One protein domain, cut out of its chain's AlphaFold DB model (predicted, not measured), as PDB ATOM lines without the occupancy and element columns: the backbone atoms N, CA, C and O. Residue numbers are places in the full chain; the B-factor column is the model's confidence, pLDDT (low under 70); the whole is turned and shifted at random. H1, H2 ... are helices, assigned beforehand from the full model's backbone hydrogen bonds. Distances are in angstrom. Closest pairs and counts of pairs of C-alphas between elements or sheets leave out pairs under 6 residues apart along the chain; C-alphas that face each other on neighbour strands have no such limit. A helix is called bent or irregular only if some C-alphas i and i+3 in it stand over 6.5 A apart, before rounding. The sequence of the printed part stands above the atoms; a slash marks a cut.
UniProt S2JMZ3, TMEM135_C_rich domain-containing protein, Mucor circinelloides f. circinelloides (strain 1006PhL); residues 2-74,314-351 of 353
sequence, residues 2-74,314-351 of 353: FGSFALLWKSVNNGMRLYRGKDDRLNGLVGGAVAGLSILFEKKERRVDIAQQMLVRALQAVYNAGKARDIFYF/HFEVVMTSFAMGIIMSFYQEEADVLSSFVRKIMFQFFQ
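What this domain is: This is residues 2 to 74 and 314 to 351 of the 353 residues of the protein "TMEM135_C_rich domain-containing protein" of Mucor circinelloides f. circinelloides (strain 1006PhL) (UniProt S2JMZ3). Four helices stand side by side in a slanted, fanned row, H1, H2, H4, H3, and the short H5 lies across one side of it, close to H1, H4 and H3 but clearly touching none. The 111 printed residues include five named helices, H1 to H5 along the chain, and no named strand: the class is all helix. The whole is compact, with a radius of gyration of the C-alphas of 13.7 A, and spans 39 by 35 by 24 A.

How they stand to each other: Begin at H3, residues 44 to 68, which touches H4, residues 315 to 333, closest at C-alphas 51 and 320, 4.7 A; they run the same way at a steep tilt of 36 degrees, only just past shallow. H4 touches H2, residues 25 to 41, closest at C-alphas 32 and 325, 3.9 A, opposite ways at 38 degrees, only just steep. H2 and H1, residues 2 to 20, form a helical hairpin, closest at C-alphas 5 and 35, 4.8 A, at a shallow tilt of 30 degrees. H5, residues 340 to 350, is about perpendicular to H4 at 88 degrees; their closest C-alphas, 331 and 343, are 7.7 A apart. H1 is apart from H3 and H4. Every O i to N i+4 pair is within hydrogen-bond range in H1 and H5, against 8 of 13 in H2, 19 of 21 in H3 and 14 of 15 in H4.

Where its parts are: Find C-alpha 2 at (-10.573, 26.034, -28.552), where H1 begins its 26.5 A. H2 is 25.9 A long, H4 28.0 A and H5 15.3 A. H3, 36.7 A, is only just irregular: C-alphas 45 and 48 are 7.0 A apart. H5 ends at C-alpha 350, (-18.767, 19.672, -27.657).

The domain as a whole: Residues 75 to 313 are not printed; C-alphas 74 and 314 are 33.8 A apart across this cut. Of the links printed whole, H1 to H2 and H2 to H3 are tight and H4 to H5 is short. Residues 72 and 351 have pLDDT under 70.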
ATOM      1  N   PHE A   2      -9.489  27.017 -28.779       83.81
ATOM      2  CA  PHE A   2     -10.573  26.034 -28.552       83.81
ATOM      3  C   PHE A   2     -11.734  26.523 -27.669       83.81
ATOM      4  O   PHE A   2     -12.890  26.312 -28.020       83.81
ATOM      5  N   GLY A   3     -11.450  27.216 -26.560       86.62
ATOM      6  CA  GLY A   3     -12.504  27.768 -25.696       86.62
ATOM      7  C   GLY A   3     -13.356  28.829 -26.400       86.62
ATOM      8  O   GLY A   3     -14.580  28.784 -26.329       86.62
ATOM      9  N   SER A   4     -12.721  29.734 -27.156       89.94
ATOM     10  CA  SER A   4     -13.437  30.745 -27.940       89.94
ATOM     11  C   SER A   4     -14.224  30.130 -29.097       89.94
ATOM     12  O   SER A   4     -15.343  30.564 -29.352       89.94
ATOM     13  N   PHE A   5     -13.699  29.085 -29.743       91.75
ATOM     14  CA  PHE A   5     -14.454  28.308 -30.727       91.75
ATOM     15  C   PHE A   5     -15.730  27.730 -30.104       91.75
ATOM     16  O   PHE A   5     -16.812  27.902 -30.656       91.75
ATOM     17  N   ALA A   6     -15.618  27.072 -28.945       90.44
ATOM     18  CA  ALA A   6     -16.752  26.423 -28.294       90.44
ATOM     19  C   ALA A   6     -17.843  27.393 -27.860       90.44
ATOM     20  O   ALA A   6     -19.024  27.096 -28.042       90.44
ATOM     21  N   LEU A   7     -17.444  28.548 -27.332       92.06
ATOM     22  CA  LEU A   7     -18.371  29.612 -26.977       92.06
ATOM     23  C   LEU A   7     -19.115  30.118 -28.217       92.06
ATOM     24  O   LEU A   7     -20.340  30.075 -28.239       92.06
ATOM     25  N   LEU A   8     -18.392  30.506 -29.274       93.31
ATOM     26  CA  LEU A   8     -18.998  31.020 -30.507       93.31
ATOM     27  C   LEU A   8     -19.935  29.996 -31.154       93.31
ATOM     28  O   LEU A   8     -21.062  30.332 -31.512       93.31
ATOM     29  N   TRP A   9     -19.489  28.743 -31.256       92.19
ATOM     30  CA  TRP A   9     -20.285  27.648 -31.798       92.19
ATOM     31  C   TRP A   9     -21.596  27.470 -31.028       92.19
ATOM     32  O   TRP A   9     -22.666  27.514 -31.630       92.19
ATOM     33  N   LYS A  10     -21.526  27.300 -29.700       91.69
ATOM     34  CA  LYS A  10     -22.716  27.055 -28.874       91.69
ATOM     35  C   LYS A  10     -23.663  28.250 -28.891       91.69
ATOM     36  O   LYS A  10     -24.866  28.049 -29.024       91.69
ATOM     37  N   SER A  11     -23.141  29.474 -28.808       93.31
ATOM     38  CA  SER A  11     -23.953  30.692 -28.867       93.31
ATOM     39  C   SER A  11     -24.722  30.803 -30.186       93.31
ATOM     40  O   SER A  11     -25.933  31.014 -30.163       93.31
ATOM     41  N   VAL A  12     -24.051  30.610 -31.328       94.19
ATOM     42  CA  VAL A  12     -24.696  30.717 -32.647       94.19
ATOM     43  C   VAL A  12     -25.647  29.549 -32.898       94.19
ATOM     44  O   VAL A  12     -26.783  29.772 -33.310       94.19
ATOM     45  N   ASN A  13     -25.227  28.316 -32.602       92.44
ATOM     46  CA  ASN A  13     -26.048  27.126 -32.823       92.44
ATOM     47  C   ASN A  13     -27.331  27.155 -31.976       92.44
ATOM     48  O   ASN A  13     -28.420  26.929 -32.500       92.44
ATOM     49  N   ASN A  14     -27.229  27.501 -30.686       91.62
ATOM     50  CA  ASN A  14     -28.397  27.604 -29.808       91.62
ATOM     51  C   ASN A  14     -29.288  28.792 -30.183       91.62
ATOM     52  O   ASN A  14     -30.509  28.655 -30.183       91.62
ATOM     53  N   GLY A  15     -28.701  29.935 -30.556       93.19
ATOM     54  CA  GLY A  15     -29.457  31.090 -31.043       93.19
ATOM     55  C   GLY A  15     -30.263  30.761 -32.302       93.19
ATOM     56  O   GLY A  15     -31.452  31.066 -32.373       93.19
ATOM     57  N   MET A  16     -29.658  30.058 -33.262       92.56
ATOM     58  CA  MET A  16     -30.363  29.590 -34.458       92.56
ATOM     59  C   MET A  16     -31.438  28.551 -34.142       92.56
ATOM     60  O   MET A  16     -32.512  28.609 -34.738       92.56
ATOM     61  N   ARG A  17     -31.189  27.639 -33.195       92.19
ATOM     62  CA  ARG A  17     -32.187  26.658 -32.751       92.19
ATOM     63  C   ARG A  17     -33.405  27.336 -32.123       92.19
ATOM     64  O   ARG A  17     -34.525  26.949 -32.440       92.19
ATOM     65  N   LEU A  18     -33.197  28.363 -31.296       93.31
ATOM     66  CA  LEU A  18     -34.280  29.161 -30.709       93.31
ATOM     67  C   LEU A  18     -35.047  29.958 -31.771       93.31
ATOM     68  O   LEU A  18     -36.271  29.983 -31.741       93.31
ATOM     69  N   TYR A  19     -34.343  30.570 -32.727       93.75
ATOM     70  CA  TYR A  19     -34.967  31.400 -33.761       93.75
ATOM     71  C   TYR A  19     -35.722  30.586 -34.826       93.75
ATOM     72  O   TYR A  19     -36.806  30.968 -35.253       93.75
ATOM     73  N   ARG A  20     -35.152  29.461 -35.279       93.44
ATOM     74  CA  ARG A  20     -35.709  28.639 -36.372       93.44
ATOM     75  C   ARG A  20     -36.584  27.488 -35.880       93.44
ATOM     76  O   ARG A  20     -37.250  26.862 -36.701       93.44
ATOM     77  N   GLY A  21     -36.514  27.143 -34.592       90.88
ATOM     78  CA  GLY A  21     -37.177  25.966 -34.022       90.88
ATOM     79  C   GLY A  21     -36.696  24.628 -34.603       90.88
ATOM     80  O   GLY A  21     -37.377  23.619 -34.454       90.88
ATOM     81  N   LYS A  22     -35.554  24.604 -35.302       89.75
ATOM     82  CA  LYS A  22     -35.004  23.425 -35.992       89.75
ATOM     83  C   LYS A  22     -33.558  23.194 -35.581       89.75
ATOM     84  O   LYS A  22     -32.828  24.162 -35.373       89.75
ATOM     85  N   ASP A  23     -33.158  21.927 -35.514       88.12
ATOM     86  CA  ASP A  23     -31.777  21.504 -35.287       88.12
ATOM     87  C   ASP A  23     -31.256  20.732 -36.514       88.12
ATOM     88  O   ASP A  23     -31.512  19.541 -36.636       88.12
ATOM     89  N   ASP A  24     -30.633  21.435 -37.470       89.44
ATOM     90  CA  ASP A  24     -30.250  20.899 -38.790       89.44
ATOM     91  C   ASP A  24     -28.812  21.276 -39.202       89.44
ATOM     92  O   ASP A  24     -28.126  22.061 -38.536       89.44
ATOM     93  N   ARG A  25     -28.346  20.758 -40.349       90.50
ATOM     94  CA  ARG A  25     -27.002  21.068 -40.895       90.50
ATOM     95  C   ARG A  25     -26.720  22.547 -41.083       90.50
ATOM     96  O   ARG A  25     -25.551  22.930 -41.078       90.50
ATOM     97  N   LEU A  26     -27.744  23.362 -41.339       91.81
ATOM     98  CA  LEU A  26     -27.555  24.786 -41.601       91.81
ATOM     99  C   LEU A  26     -27.130  25.504 -40.321       91.81
ATOM    100  O   LEU A  26     -26.238  26.352 -40.384       91.81
ATOM    101  N   ASN A  27     -27.689  25.113 -39.169       92.12
ATOM    102  CA  ASN A  27     -27.198  25.594 -37.880       92.12
ATOM    103  C   ASN A  27     -25.706  25.293 -37.736       92.12
ATOM    104  O   ASN A  27     -24.930  26.169 -37.348       92.12
ATOM    105  N   GLY A  28     -25.295  24.091 -38.145       91.50
ATOM    106  CA  GLY A  28     -23.907  23.690 -38.027       91.50
ATOM    107  C   GLY A  28     -22.963  24.301 -39.038       91.50
ATOM    108  O   GLY A  28     -21.814  24.611 -38.730       91.50
ATOM    109  N   LEU A  29     -23.453  24.569 -40.237       94.19
ATOM    110  CA  LEU A  29     -22.696  25.294 -41.238       94.19
ATOM    111  C   LEU A  29     -22.409  26.724 -40.767       94.19
ATOM    112  O   LEU A  29     -21.256  27.157 -40.765       94.19
ATOM    113  N   VAL A  30     -23.446  27.439 -40.325       95.12
ATOM    114  CA  VAL A  30     -23.337  28.840 -39.902       95.12
ATOM    115  C   VAL A  30     -22.575  28.951 -38.584       95.12
ATOM    116  O   VAL A  30     -21.617  29.720 -38.493       95.12
ATOM    117  N   GLY A  31     -22.934  28.142 -37.585       94.00
ATOM    118  CA  GLY A  31     -22.246  28.118 -36.297       94.00
ATOM    119  C   GLY A  31     -20.766  27.787 -36.449       94.00
ATOM    120  O   GLY A  31     -19.922  28.431 -35.825       94.00
ATOM    121  N   GLY A  32     -20.429  26.814 -37.301       94.19
ATOM    122  CA  GLY A  32     -19.051  26.390 -37.527       94.19
ATOM    123  C   GLY A  32     -18.255  27.458 -38.265       94.19
ATOM    124  O   GLY A  32     -17.101  27.713 -37.913       94.19
ATOM    125  N   ALA A  33     -18.886  28.134 -39.231       96.06
ATOM    126  CA  ALA A  33     -18.275  29.240 -39.953       96.06
ATOM    127  C   ALA A  33     -17.960  30.424 -39.037       96.06
ATOM    128  O   ALA A  33     -16.827  30.908 -39.039       96.06
ATOM    129  N   VAL A  34     -18.905  30.835 -38.189       95.81
ATOM    130  CA  VAL A  34     -18.677  31.916 -37.217       95.81
ATOM    131  C   VAL A  34     -17.634  31.504 -36.177       95.81
ATOM    132  O   VAL A  34     -16.718  32.270 -35.876       95.81
ATOM    133  N   ALA A  35     -17.704  30.274 -35.663       94.31
ATOM    134  CA  ALA A  35     -16.728  29.768 -34.703       94.31
ATOM    135  C   ALA A  35     -15.310  29.669 -35.292       94.31
ATOM    136  O   ALA A  35     -14.327  29.814 -34.559       94.31
ATOM    137  N   GLY A  36     -15.172  29.510 -36.612       93.31
ATOM    138  CA  GLY A  36     -13.885  29.549 -37.310       93.31
ATOM    139  C   GLY A  36     -13.116  30.869 -37.153       93.31
ATOM    140  O   GLY A  36     -11.885  30.852 -37.195       93.31
ATOM    141  N   LEU A  37     -13.795  31.981 -36.838       94.00
ATOM    142  CA  LEU A  37     -13.156  33.258 -36.476       94.00
ATOM    143  C   LEU A  37     -12.263  33.148 -35.232       94.00
ATOM    144  O   LEU A  37     -11.349  33.953 -35.048       94.00
ATOM    145  N   SER A  38     -12.463  32.120 -34.401       93.88
ATOM    146  CA  SER A  38     -11.634  31.854 -33.220       93.88
ATOM    147  C   SER A  38     -10.145  31.656 -33.532       93.88
ATOM    148  O   SER A  38      -9.315  31.804 -32.629       93.88
ATOM    149  N   ILE A  39      -9.780  31.382 -34.792       93.69
ATOM    150  CA  ILE A  39      -8.378  31.324 -35.226       93.69
ATOM    151  C   ILE A  39      -7.652  32.670 -35.073       93.69
ATOM    152  O   ILE A  39      -6.428  32.706 -34.953       93.69
ATOM    153  N   LEU A  40      -8.387  33.785 -34.996       92.50
ATOM    154  CA  LEU A  40      -7.825  35.100 -34.678       92.50
ATOM    155  C   LEU A  40      -7.213  35.167 -33.270       92.50
ATOM    156  O   LEU A  40      -6.360  36.020 -33.032       92.50
ATOM    157  N   PHE A  41      -7.582  34.255 -32.366       91.69
ATOM    158  CA  PHE A  41      -6.964  34.119 -31.042       91.69
ATOM    159  C   PHE A  41      -5.702  33.246 -31.041       91.69
ATOM    160  O   PHE A  41      -5.130  32.998 -29.983       91.69
ATOM    161  N   GLU A  42      -5.279  32.739 -32.197       91.50
ATOM    162  CA  GLU A  42      -4.047  31.968 -32.340       91.50
ATOM    163  C   GLU A  42      -2.903  32.855 -32.860       91.50
ATOM    164  O   GLU A  42      -3.133  33.884 -33.517       91.50
ATOM    165  N   LYS A  43      -1.653  32.459 -32.585       89.38
ATOM    166  CA  LYS A  43      -0.455  33.154 -33.083       89.38
ATOM    167  C   LYS A  43      -0.440  33.189 -34.609       89.38
ATOM    168  O   LYS A  43      -0.730  32.172 -35.239       89.38
ATOM    169  N   LYS A  44      -0.076  34.335 -35.200       84.38
ATOM    170  CA  LYS A  44      -0.097  34.552 -36.660       84.38
ATOM    171  C   LYS A  44       0.693  33.483 -37.416       84.38
ATOM    172  O   LYS A  44       0.187  32.989 -38.419       84.38
ATOM    173  N   GLU A  45       1.851  33.072 -36.894       82.44
ATOM    174  CA  GLU A  45       2.684  32.033 -37.520       82.44
ATOM    175  C   GLU A  45       1.951  30.691 -37.682       82.44
ATOM    176  O   GLU A  45       2.161  29.984 -38.660       82.44
ATOM    177  N   ARG A  46       1.053  30.340 -36.750       84.19
ATOM    178  CA  ARG A  46       0.373  29.033 -36.721       84.19
ATOM    179  C   ARG A  46      -0.951  29.012 -37.478       84.19
ATOM    180  O   ARG A  46      -1.464  27.933 -37.773       84.19
ATOM    181  N   ARG A  47      -1.536  30.181 -37.776       89.00
ATOM    182  CA  ARG A  47      -2.887  30.268 -38.360       89.00
ATOM    183  C   ARG A  47      -2.968  29.582 -39.713       89.00
ATOM    184  O   ARG A  47      -3.928  28.870 -39.970       89.00
ATOM    185  N   VAL A  48      -1.959  29.773 -40.560       84.56
ATOM    186  CA  VAL A  48      -1.946  29.206 -41.913       84.56
ATOM    187  C   VAL A  48      -1.914  27.679 -41.857       84.56
ATOM    188  O   VAL A  48      -2.736  27.034 -42.505       84.56
ATOM    189  N   ASP A  49      -1.042  27.099 -41.028       83.56
ATOM    190  CA  ASP A  49      -0.957  25.643 -40.876       83.56
ATOM    191  C   ASP A  49      -2.246  25.050 -40.293       83.56
ATOM    192  O   ASP A  49      -2.735  24.031 -40.784       83.56
ATOM    193  N   ILE A  50      -2.842  25.695 -39.285       88.00
ATOM    194  CA  ILE A  50      -4.110  25.235 -38.698       88.00
ATOM    195  C   ILE A  50      -5.241  25.320 -39.723       88.00
ATOM    196  O   ILE A  50      -5.968  24.344 -39.903       88.00
ATOM    197  N   ALA A  51      -5.366  26.446 -40.426       89.31
ATOM    198  CA  ALA A  51      -6.387  26.651 -41.446       89.31
ATOM    199  C   ALA A  51      -6.296  25.587 -42.551       89.31
ATOM    200  O   ALA A  51      -7.305  25.016 -42.964       89.31
ATOM    201  N   GLN A  52      -5.074  25.265 -42.982       86.75
ATOM    202  CA  GLN A  52      -4.807  24.224 -43.971       86.75
ATOM    203  C   GLN A  52      -5.221  22.845 -43.469       86.75
ATOM    204  O   GLN A  52      -5.898  22.105 -44.183       86.75
ATOM    205  N   GLN A  53      -4.848  22.499 -42.237       87.19
ATOM    206  CA  GLN A  53      -5.231  21.222 -41.640       87.19
ATOM    207  C   GLN A  53      -6.751  21.108 -41.502       87.19
ATOM    208  O   GLN A  53      -7.308  20.063 -41.833       87.19
ATOM    209  N   MET A  54      -7.438  22.173 -41.077       89.81
ATOM    210  CA  MET A  54      -8.901  22.171 -40.992       89.81
ATOM    211  C   MET A  54      -9.537  21.991 -42.373       89.81
ATOM    212  O   MET A  54     -10.427  21.154 -42.515       89.81
ATOM    213  N   LEU A  55      -9.041  22.682 -43.406       90.31
ATOM    214  CA  LEU A  55      -9.534  22.519 -44.778       90.31
ATOM    215  C   LEU A  55      -9.373  21.077 -45.274       90.31
ATOM    216  O   LEU A  55     -10.308  20.504 -45.828       90.31
ATOM    217  N   VAL A  56      -8.220  20.457 -45.027       87.81
ATOM    218  CA  VAL A  56      -7.965  19.055 -45.389       87.81
ATOM    219  C   VAL A  56      -8.954  18.114 -44.696       87.81
ATOM    220  O   VAL A  56      -9.475  17.193 -45.326       87.81
ATOM    221  N   ARG A  57      -9.268  18.350 -43.414       88.44
ATOM    222  CA  ARG A  57     -10.274  17.560 -42.683       88.44
ATOM    223  C   ARG A  57     -11.692  17.794 -43.197       88.44
ATOM    224  O   ARG A  57     -12.453  16.832 -43.277       88.44
ATOM    225  N   ALA A  58     -12.025  19.023 -43.582       90.50
ATOM    226  CA  ALA A  58     -13.303  19.347 -44.204       90.50
ATOM    227  C   ALA A  58     -13.466  18.624 -45.551       90.50
ATOM    228  O   ALA A  58     -14.469  17.948 -45.765       90.50
ATOM    229  N   LEU A  59     -12.453  18.673 -46.421       88.31
ATOM    230  CA  LEU A  59     -12.451  17.954 -47.700       88.31
ATOM    231  C   LEU A  59     -12.551  16.435 -47.506       88.31
ATOM    232  O   LEU A  59     -13.301  15.767 -48.215       88.31
ATOM    233  N   GLN A  60     -11.846  15.890 -46.509       86.19
ATOM    234  CA  GLN A  60     -11.948  14.476 -46.148       86.19
ATOM    235  C   GLN A  60     -13.380  14.096 -45.729       86.19
ATOM    236  O   GLN A  60     -13.867  13.041 -46.132       86.19
ATOM    237  N   ALA A  61     -14.059  14.946 -44.951       87.31
ATOM    238  CA  ALA A  61     -15.448  14.730 -44.543       87.31
ATOM    239  C   ALA A  61     -16.411  14.758 -45.741       87.31
ATOM    240  O   ALA A  61     -17.234  13.856 -45.879       87.31
ATOM    241  N   VAL A  62     -16.252  15.736 -46.643       87.94
ATOM    242  CA  VAL A  62     -17.045  15.836 -47.882       87.94
ATOM    243  C   VAL A  62     -16.878  14.584 -48.740       87.94
ATOM    244  O   VAL A  62     -17.871  14.014 -49.188       87.94
ATOM    245  N   TYR A  63     -15.642  14.114 -48.928       83.31
ATOM    246  CA  TYR A  63     -15.372  12.899 -49.695       83.31
ATOM    247  C   TYR A  63     -16.004  11.655 -49.055       83.31
ATOM    248  O   TYR A  63     -16.651  10.865 -49.740       83.31
ATOM    249  N   ASN A  64     -15.854  11.486 -47.738       84.56
ATOM    250  CA  ASN A  64     -16.444  10.354 -47.022       84.56
ATOM    251  C   ASN A  64     -17.974  10.356 -47.107       84.56
ATOM    252  O   ASN A  64     -18.564   9.300 -47.323       84.56
ATOM    253  N   ALA A  65     -18.605  11.526 -46.985       85.19
ATOM    254  CA  ALA A  65     -20.048  11.668 -47.133       85.19
ATOM    255  C   ALA A  65     -20.510  11.383 -48.568       85.19
ATOM    256  O   ALA A  65     -21.465  10.638 -48.767       85.19
ATOM    257  N   GLY A  66     -19.804  11.913 -49.574       83.88
ATOM    258  CA  GLY A  66     -20.089  11.637 -50.985       83.88
ATOM    259  C   GLY A  66     -19.967  10.152 -51.327       83.88
ATOM    260  O   GLY A  66     -20.800   9.623 -52.058       83.88
ATOM    261  N   LYS A  67     -18.985   9.462 -50.739       82.62
ATOM    262  CA  LYS A  67     -18.828   8.010 -50.861       82.62
ATOM    263  C   LYS A  67     -19.938   7.238 -50.138       82.62
ATOM    264  O   LYS A  67     -20.417   6.249 -50.672       82.62
ATOM    265  N   ALA A  68     -20.329   7.657 -48.933       83.31
ATOM    266  CA  ALA A  68     -21.401   7.008 -48.171       83.31
ATOM    267  C   ALA A  68     -22.770   7.121 -48.864       83.31
ATOM    268  O   ALA A  68     -23.628   6.270 -48.666       83.31
ATOM    269  N   ARG A  69     -22.949   8.157 -49.690       84.56
ATOM    270  CA  ARG A  69     -24.167   8.435 -50.464       84.56
ATOM    271  C   ARG A  69     -24.104   7.964 -51.916       84.56
ATOM    272  O   ARG A  69     -24.984   8.315 -52.689       84.56
ATOM    273  N   ASP A  70     -23.047   7.248 -52.286       80.62
ATOM    274  CA  ASP A  70     -22.804   6.748 -53.644       80.62
ATOM    275  C   ASP A  70     -22.803   7.831 -54.750       80.62
ATOM    276  O   ASP A  70     -23.074   7.567 -55.914       80.62
ATOM    277  N   ILE A  71     -22.469   9.079 -54.393       79.31
ATOM    278  CA  ILE A  71     -22.420  10.215 -55.333       79.31
ATOM    279  C   ILE A  71     -21.067  10.258 -56.055       79.31
ATOM    280  O   ILE A  71     -20.991  10.502 -57.256       79.31
ATOM    281  N   PHE A  72     -19.974  10.034 -55.315       68.94
ATOM    282  CA  PHE A  72     -18.608  10.095 -55.840       68.94
ATOM    283  C   PHE A  72     -17.818   8.852 -55.414       68.94
ATOM    284  O   PHE A  72     -17.277   8.793 -54.306       68.94
ATOM    285  N   TYR A  73     -17.705   7.867 -56.308       70.56
ATOM    286  CA  TYR A  73     -16.799   6.729 -56.150       70.56
ATOM    287  C   TYR A  73     -15.739   6.731 -57.255       70.56
ATOM    288  O   TYR A  73     -15.977   6.311 -58.383       70.56
ATOM    289  N   PHE A  74     -14.528   7.176 -56.915       73.75
ATOM    290  CA  PHE A  74     -13.373   7.066 -57.803       73.75
ATOM    291  C   PHE A  74     -12.526   5.864 -57.397       73.75
ATOM    292  O   PHE A  74     -11.921   5.840 -56.316       73.75
ATOM    293  N   HIS A 314      -6.389  38.152 -44.799       84.31
ATOM    294  CA  HIS A 314      -6.873  37.161 -43.826       84.31
ATOM    295  C   HIS A 314      -7.482  35.892 -44.448       84.31
ATOM    296  O   HIS A 314      -8.431  35.319 -43.908       84.31
ATOM    297  N   PHE A 315      -6.937  35.428 -45.577       83.50
ATOM    298  CA  PHE A 315      -7.386  34.199 -46.240       83.50
ATOM    299  C   PHE A 315      -7.396  32.980 -45.303       83.50
ATOM    300  O   PHE A 315      -8.279  32.132 -45.401       83.50
ATOM    301  N   GLU A 316      -6.474  32.913 -44.342       86.69
ATOM    302  CA  GLU A 316      -6.431  31.868 -43.319       86.69
ATOM    303  C   GLU A 316      -7.711  31.814 -42.468       86.69
ATOM    304  O   GLU A 316      -8.177  30.732 -42.103       86.69
ATOM    305  N   VAL A 317      -8.317  32.973 -42.198       91.00
ATOM    306  CA  VAL A 317      -9.558  33.090 -41.423       91.00
ATOM    307  C   VAL A 317     -10.741  32.627 -42.260       91.00
ATOM    308  O   VAL A 317     -11.553  31.839 -41.776       91.00
ATOM    309  N   VAL A 318     -10.806  33.050 -43.526       90.81
ATOM    310  CA  VAL A 318     -11.846  32.615 -44.476       90.81
ATOM    311  C   VAL A 318     -11.787  31.101 -44.671       90.81
ATOM    312  O   VAL A 318     -12.801  30.423 -44.535       90.81
ATOM    313  N   MET A 319     -10.590  30.558 -44.900       90.00
ATOM    314  CA  MET A 319     -10.358  29.125 -45.066       90.00
ATOM    315  C   MET A 319     -10.768  28.333 -43.822       90.00
ATOM    316  O   MET A 319     -11.422  27.301 -43.944       90.00
ATOM    317  N   THR A 320     -10.433  28.825 -42.626       92.62
ATOM    318  CA  THR A 320     -10.821  28.162 -41.369       92.62
ATOM    319  C   THR A 320     -12.322  28.218 -41.141       92.62
ATOM    320  O   THR A 320     -12.913  27.215 -40.755       92.62
ATOM    321  N   SER A 321     -12.942  29.365 -41.404       94.56
ATOM    322  CA  SER A 321     -14.389  29.552 -41.271       94.56
ATOM    323  C   SER A 321     -15.132  28.612 -42.214       94.56
ATOM    324  O   SER A 321     -15.970  27.827 -41.781       94.56
ATOM    325  N   PHE A 322     -14.737  28.577 -43.484       94.31
ATOM    326  CA  PHE A 322     -15.295  27.641 -44.454       94.31
ATOM    327  C   PHE A 322     -15.117  26.176 -44.022       94.31
ATOM    328  O   PHE A 322     -16.080  25.408 -43.992       94.31
ATOM    329  N   ALA A 323     -13.900  25.792 -43.627       93.62
ATOM    330  CA  ALA A 323     -13.598  24.429 -43.211       93.62
ATOM    331  C   ALA A 323     -14.393  23.996 -41.969       93.62
ATOM    332  O   ALA A 323     -14.955  22.899 -41.946       93.62
ATOM    333  N   MET A 324     -14.470  24.851 -40.947       94.06
ATOM    334  CA  MET A 324     -15.199  24.547 -39.718       94.06
ATOM    335  C   MET A 324     -16.707  24.546 -39.928       94.06
ATOM    336  O   MET A 324     -17.373  23.695 -39.346       94.06
ATOM    337  N   GLY A 325     -17.245  25.398 -40.803       94.94
ATOM    338  CA  GLY A 325     -18.645  25.305 -41.219       94.94
ATOM    339  C   GLY A 325     -18.968  23.925 -41.793       94.94
ATOM    340  O   GLY A 325     -19.900  23.263 -41.341       94.94
ATOM    341  N   ILE A 326     -18.149  23.431 -42.725       94.25
ATOM    342  CA  ILE A 326     -18.333  22.088 -43.293       94.25
ATOM    343  C   ILE A 326     -18.239  21.007 -42.209       94.25
ATOM    344  O   ILE A 326     -19.141  20.174 -42.103       94.25
ATOM    345  N   ILE A 327     -17.174  21.014 -41.399       93.06
ATOM    346  CA  ILE A 327     -16.949  19.995 -40.359       93.06
ATOM    347  C   ILE A 327     -18.122  19.952 -39.382       93.06
ATOM    348  O   ILE A 327     -18.626  18.869 -39.080       93.06
ATOM    349  N   MET A 328     -18.579  21.115 -38.921       93.19
ATOM    350  CA  MET A 328     -19.660  21.195 -37.952       93.19
ATOM    351  C   MET A 328     -21.027  20.864 -38.562       93.19
ATOM    352  O   MET A 328     -21.839  20.227 -37.894       93.19
ATOM    353  N   SER A 329     -21.258  21.168 -39.846       93.62
ATOM    354  CA  SER A 329     -22.470  20.720 -40.554       93.62
ATOM    355  C   SER A 329     -22.590  19.191 -40.616       93.62
ATOM    356  O   SER A 329     -23.691  18.654 -40.530       93.62
ATOM    357  N   PHE A 330     -21.463  18.478 -40.752       92.06
ATOM    358  CA  PHE A 330     -21.433  17.015 -40.695       92.06
ATOM    359  C   PHE A 330     -21.494  16.494 -39.264       92.06
ATOM    360  O   PHE A 330     -22.140  15.485 -39.024       92.06
ATOM    361  N   TYR A 331     -20.855  17.170 -38.307       90.31
ATOM    362  CA  TYR A 331     -20.913  16.783 -36.896       90.31
ATOM    363  C   TYR A 331     -22.352  16.727 -36.357       90.31
ATOM    364  O   TYR A 331     -22.653  15.861 -35.542       90.31
ATOM    365  N   GLN A 332     -23.225  17.620 -36.827       87.38
ATOM    366  CA  GLN A 332     -24.596  17.754 -36.333       87.38
ATOM    367  C   GLN A 332     -25.532  16.624 -36.776       87.38
ATOM    368  O   GLN A 332     -26.285  16.119 -35.953       87.38
ATOM    369  N   GLU A 333     -25.467  16.198 -38.041       85.56
ATOM    370  CA  GLU A 333     -26.375  15.166 -38.575       85.56
ATOM    371  C   GLU A 333     -25.700  13.819 -38.855       85.56
ATOM    372  O   GLU A 333     -26.316  12.772 -38.695       85.56
ATOM    373  N   GLU A 334     -24.430  13.812 -39.267       86.06
ATOM    374  CA  GLU A 334     -23.750  12.621 -39.792       86.06
ATOM    375  C   GLU A 334     -22.302  12.533 -39.285       86.06
ATOM    376  O   GLU A 334     -21.346  12.441 -40.058       86.06
ATOM    377  N   ALA A 335     -22.107  12.548 -37.963       85.06
ATOM    378  CA  ALA A 335     -20.771  12.555 -37.356       85.06
ATOM    379  C   ALA A 335     -19.885  11.352 -37.757       85.06
ATOM    380  O   ALA A 335     -18.663  11.398 -37.583       85.06
ATOM    381  N   ASP A 336     -20.469  10.284 -38.301       84.44
ATOM    382  CA  ASP A 336     -19.765   9.084 -38.761       84.44
ATOM    383  C   ASP A 336     -18.946   9.286 -40.041       84.44
ATOM    384  O   ASP A 336     -17.991   8.542 -40.275       84.44
ATOM    385  N   VAL A 337     -19.245  10.318 -40.837       85.69
ATOM    386  CA  VAL A 337     -18.447  10.650 -42.035       85.69
ATOM    387  C   VAL A 337     -17.127  11.342 -41.678       85.69
ATOM    388  O   VAL A 337     -16.185  11.370 -42.478       85.69
ATOM    389  N   LEU A 338     -17.019  11.884 -40.460       85.44
ATOM    390  CA  LEU A 338     -15.801  12.513 -39.962       85.44
ATOM    391  C   LEU A 338     -14.729  11.459 -39.661       85.44
ATOM    392  O   LEU A 338     -15.004  10.350 -39.209       85.44
ATOM    393  N   SER A 339     -13.458  11.826 -39.853       81.56
ATOM    394  CA  SER A 339     -12.351  10.950 -39.452       81.56
ATOM    395  C   SER A 339     -12.423  10.620 -37.956       81.56
ATOM    396  O   SER A 339     -12.807  11.462 -37.143       81.56
ATOM    397  N   SER A 340     -11.983   9.420 -37.567       80.12
ATOM    398  CA  SER A 340     -12.057   8.940 -36.176       80.12
ATOM    399  C   SER A 340     -11.395   9.897 -35.178       80.12
ATOM    400  O   SER A 340     -11.848  10.023 -34.044       80.12
ATOM    401  N   PHE A 341     -10.323  10.570 -35.603       79.06
ATOM    402  CA  PHE A 341      -9.617  11.577 -34.817       79.06
ATOM    403  C   PHE A 341     -10.460  12.839 -34.612       79.06
ATOM    404  O   PHE A 341     -10.693  13.234 -33.473       79.06
ATOM    405  N   VAL A 342     -10.969  13.430 -35.700       82.12
ATOM    406  CA  VAL A 342     -11.818  14.632 -35.636       82.12
ATOM    407  C   VAL A 342     -13.066  14.339 -34.814       82.12
ATOM    408  O   VAL A 342     -13.364  15.085 -33.891       82.12
ATOM    409  N   ARG A 343     -13.728  13.206 -35.068       84.50
ATOM    410  CA  ARG A 343     -14.915  12.776 -34.326       84.50
ATOM    411  C   ARG A 343     -14.649  12.702 -32.819       84.50
ATOM    412  O   ARG A 343     -15.424  13.247 -32.042       84.50
ATOM    413  N   LYS A 344     -13.537  12.085 -32.397       83.94
ATOM    414  CA  LYS A 344     -13.145  12.011 -30.977       83.94
ATOM    415  C   LYS A 344     -12.913  13.389 -30.357       83.94
ATOM    416  O   LYS A 344     -13.406  13.631 -29.263       83.94
ATOM    417  N   ILE A 345     -12.200  14.279 -31.051       83.94
ATOM    418  CA  ILE A 345     -11.965  15.647 -30.564       83.94
ATOM    419  C   ILE A 345     -13.293  16.390 -30.431       83.94
ATOM    420  O   ILE A 345     -13.566  16.957 -29.378       83.94
ATOM    421  N   MET A 346     -14.141  16.359 -31.461       83.44
ATOM    422  CA  MET A 346     -15.429  17.050 -31.419       83.44
ATOM    423  C   MET A 346     -16.293  16.535 -30.257       83.44
ATOM    424  O   MET A 346     -16.800  17.342 -29.484       83.44
ATOM    425  N   PHE A 347     -16.366  15.215 -30.047       82.38
ATOM    426  CA  PHE A 347     -17.092  14.646 -28.906       82.38
ATOM    427  C   PHE A 347     -16.517  15.060 -27.549       82.38
ATOM    428  O   PHE A 347     -17.282  15.335 -26.630       82.38
ATOM    429  N   GLN A 348     -15.191  15.125 -27.412       81.50
ATOM    430  CA  GLN A 348     -14.554  15.519 -26.155       81.50
ATOM    431  C   GLN A 348     -14.857  16.979 -25.782       81.50
ATOM    432  O   GLN A 348     -15.018  17.282 -24.602       81.50
ATOM    433  N   PHE A 349     -14.939  17.877 -26.768       77.00
ATOM    434  CA  PHE A 349     -15.116  19.313 -26.524       77.00
ATOM    435  C   PHE A 349     -16.572  19.784 -26.563       77.00
ATOM    436  O   PHE A 349     -16.942  20.685 -25.810       77.00
ATOM    437  N   PHE A 350     -17.395  19.206 -27.435       74.19
ATOM    438  CA  PHE A 350     -18.767  19.672 -27.657       74.19
ATOM    439  C   PHE A 350     -19.817  18.750 -27.052       74.19
ATOM    440  O   PHE A 350     -20.920  19.228 -26.811       74.19
ATOM    441  N   GLN A 351     -19.449  17.500 -26.731       68.38
ATOM    442  CA  GLN A 351     -20.364  16.425 -26.333       68.38
ATOM    443  C   GLN A 351     -21.446  16.178 -27.401       68.38
ATOM    444  O   GLN A 351     -21.560  16.912 -28.386       68.38
TER     445      GLN A 351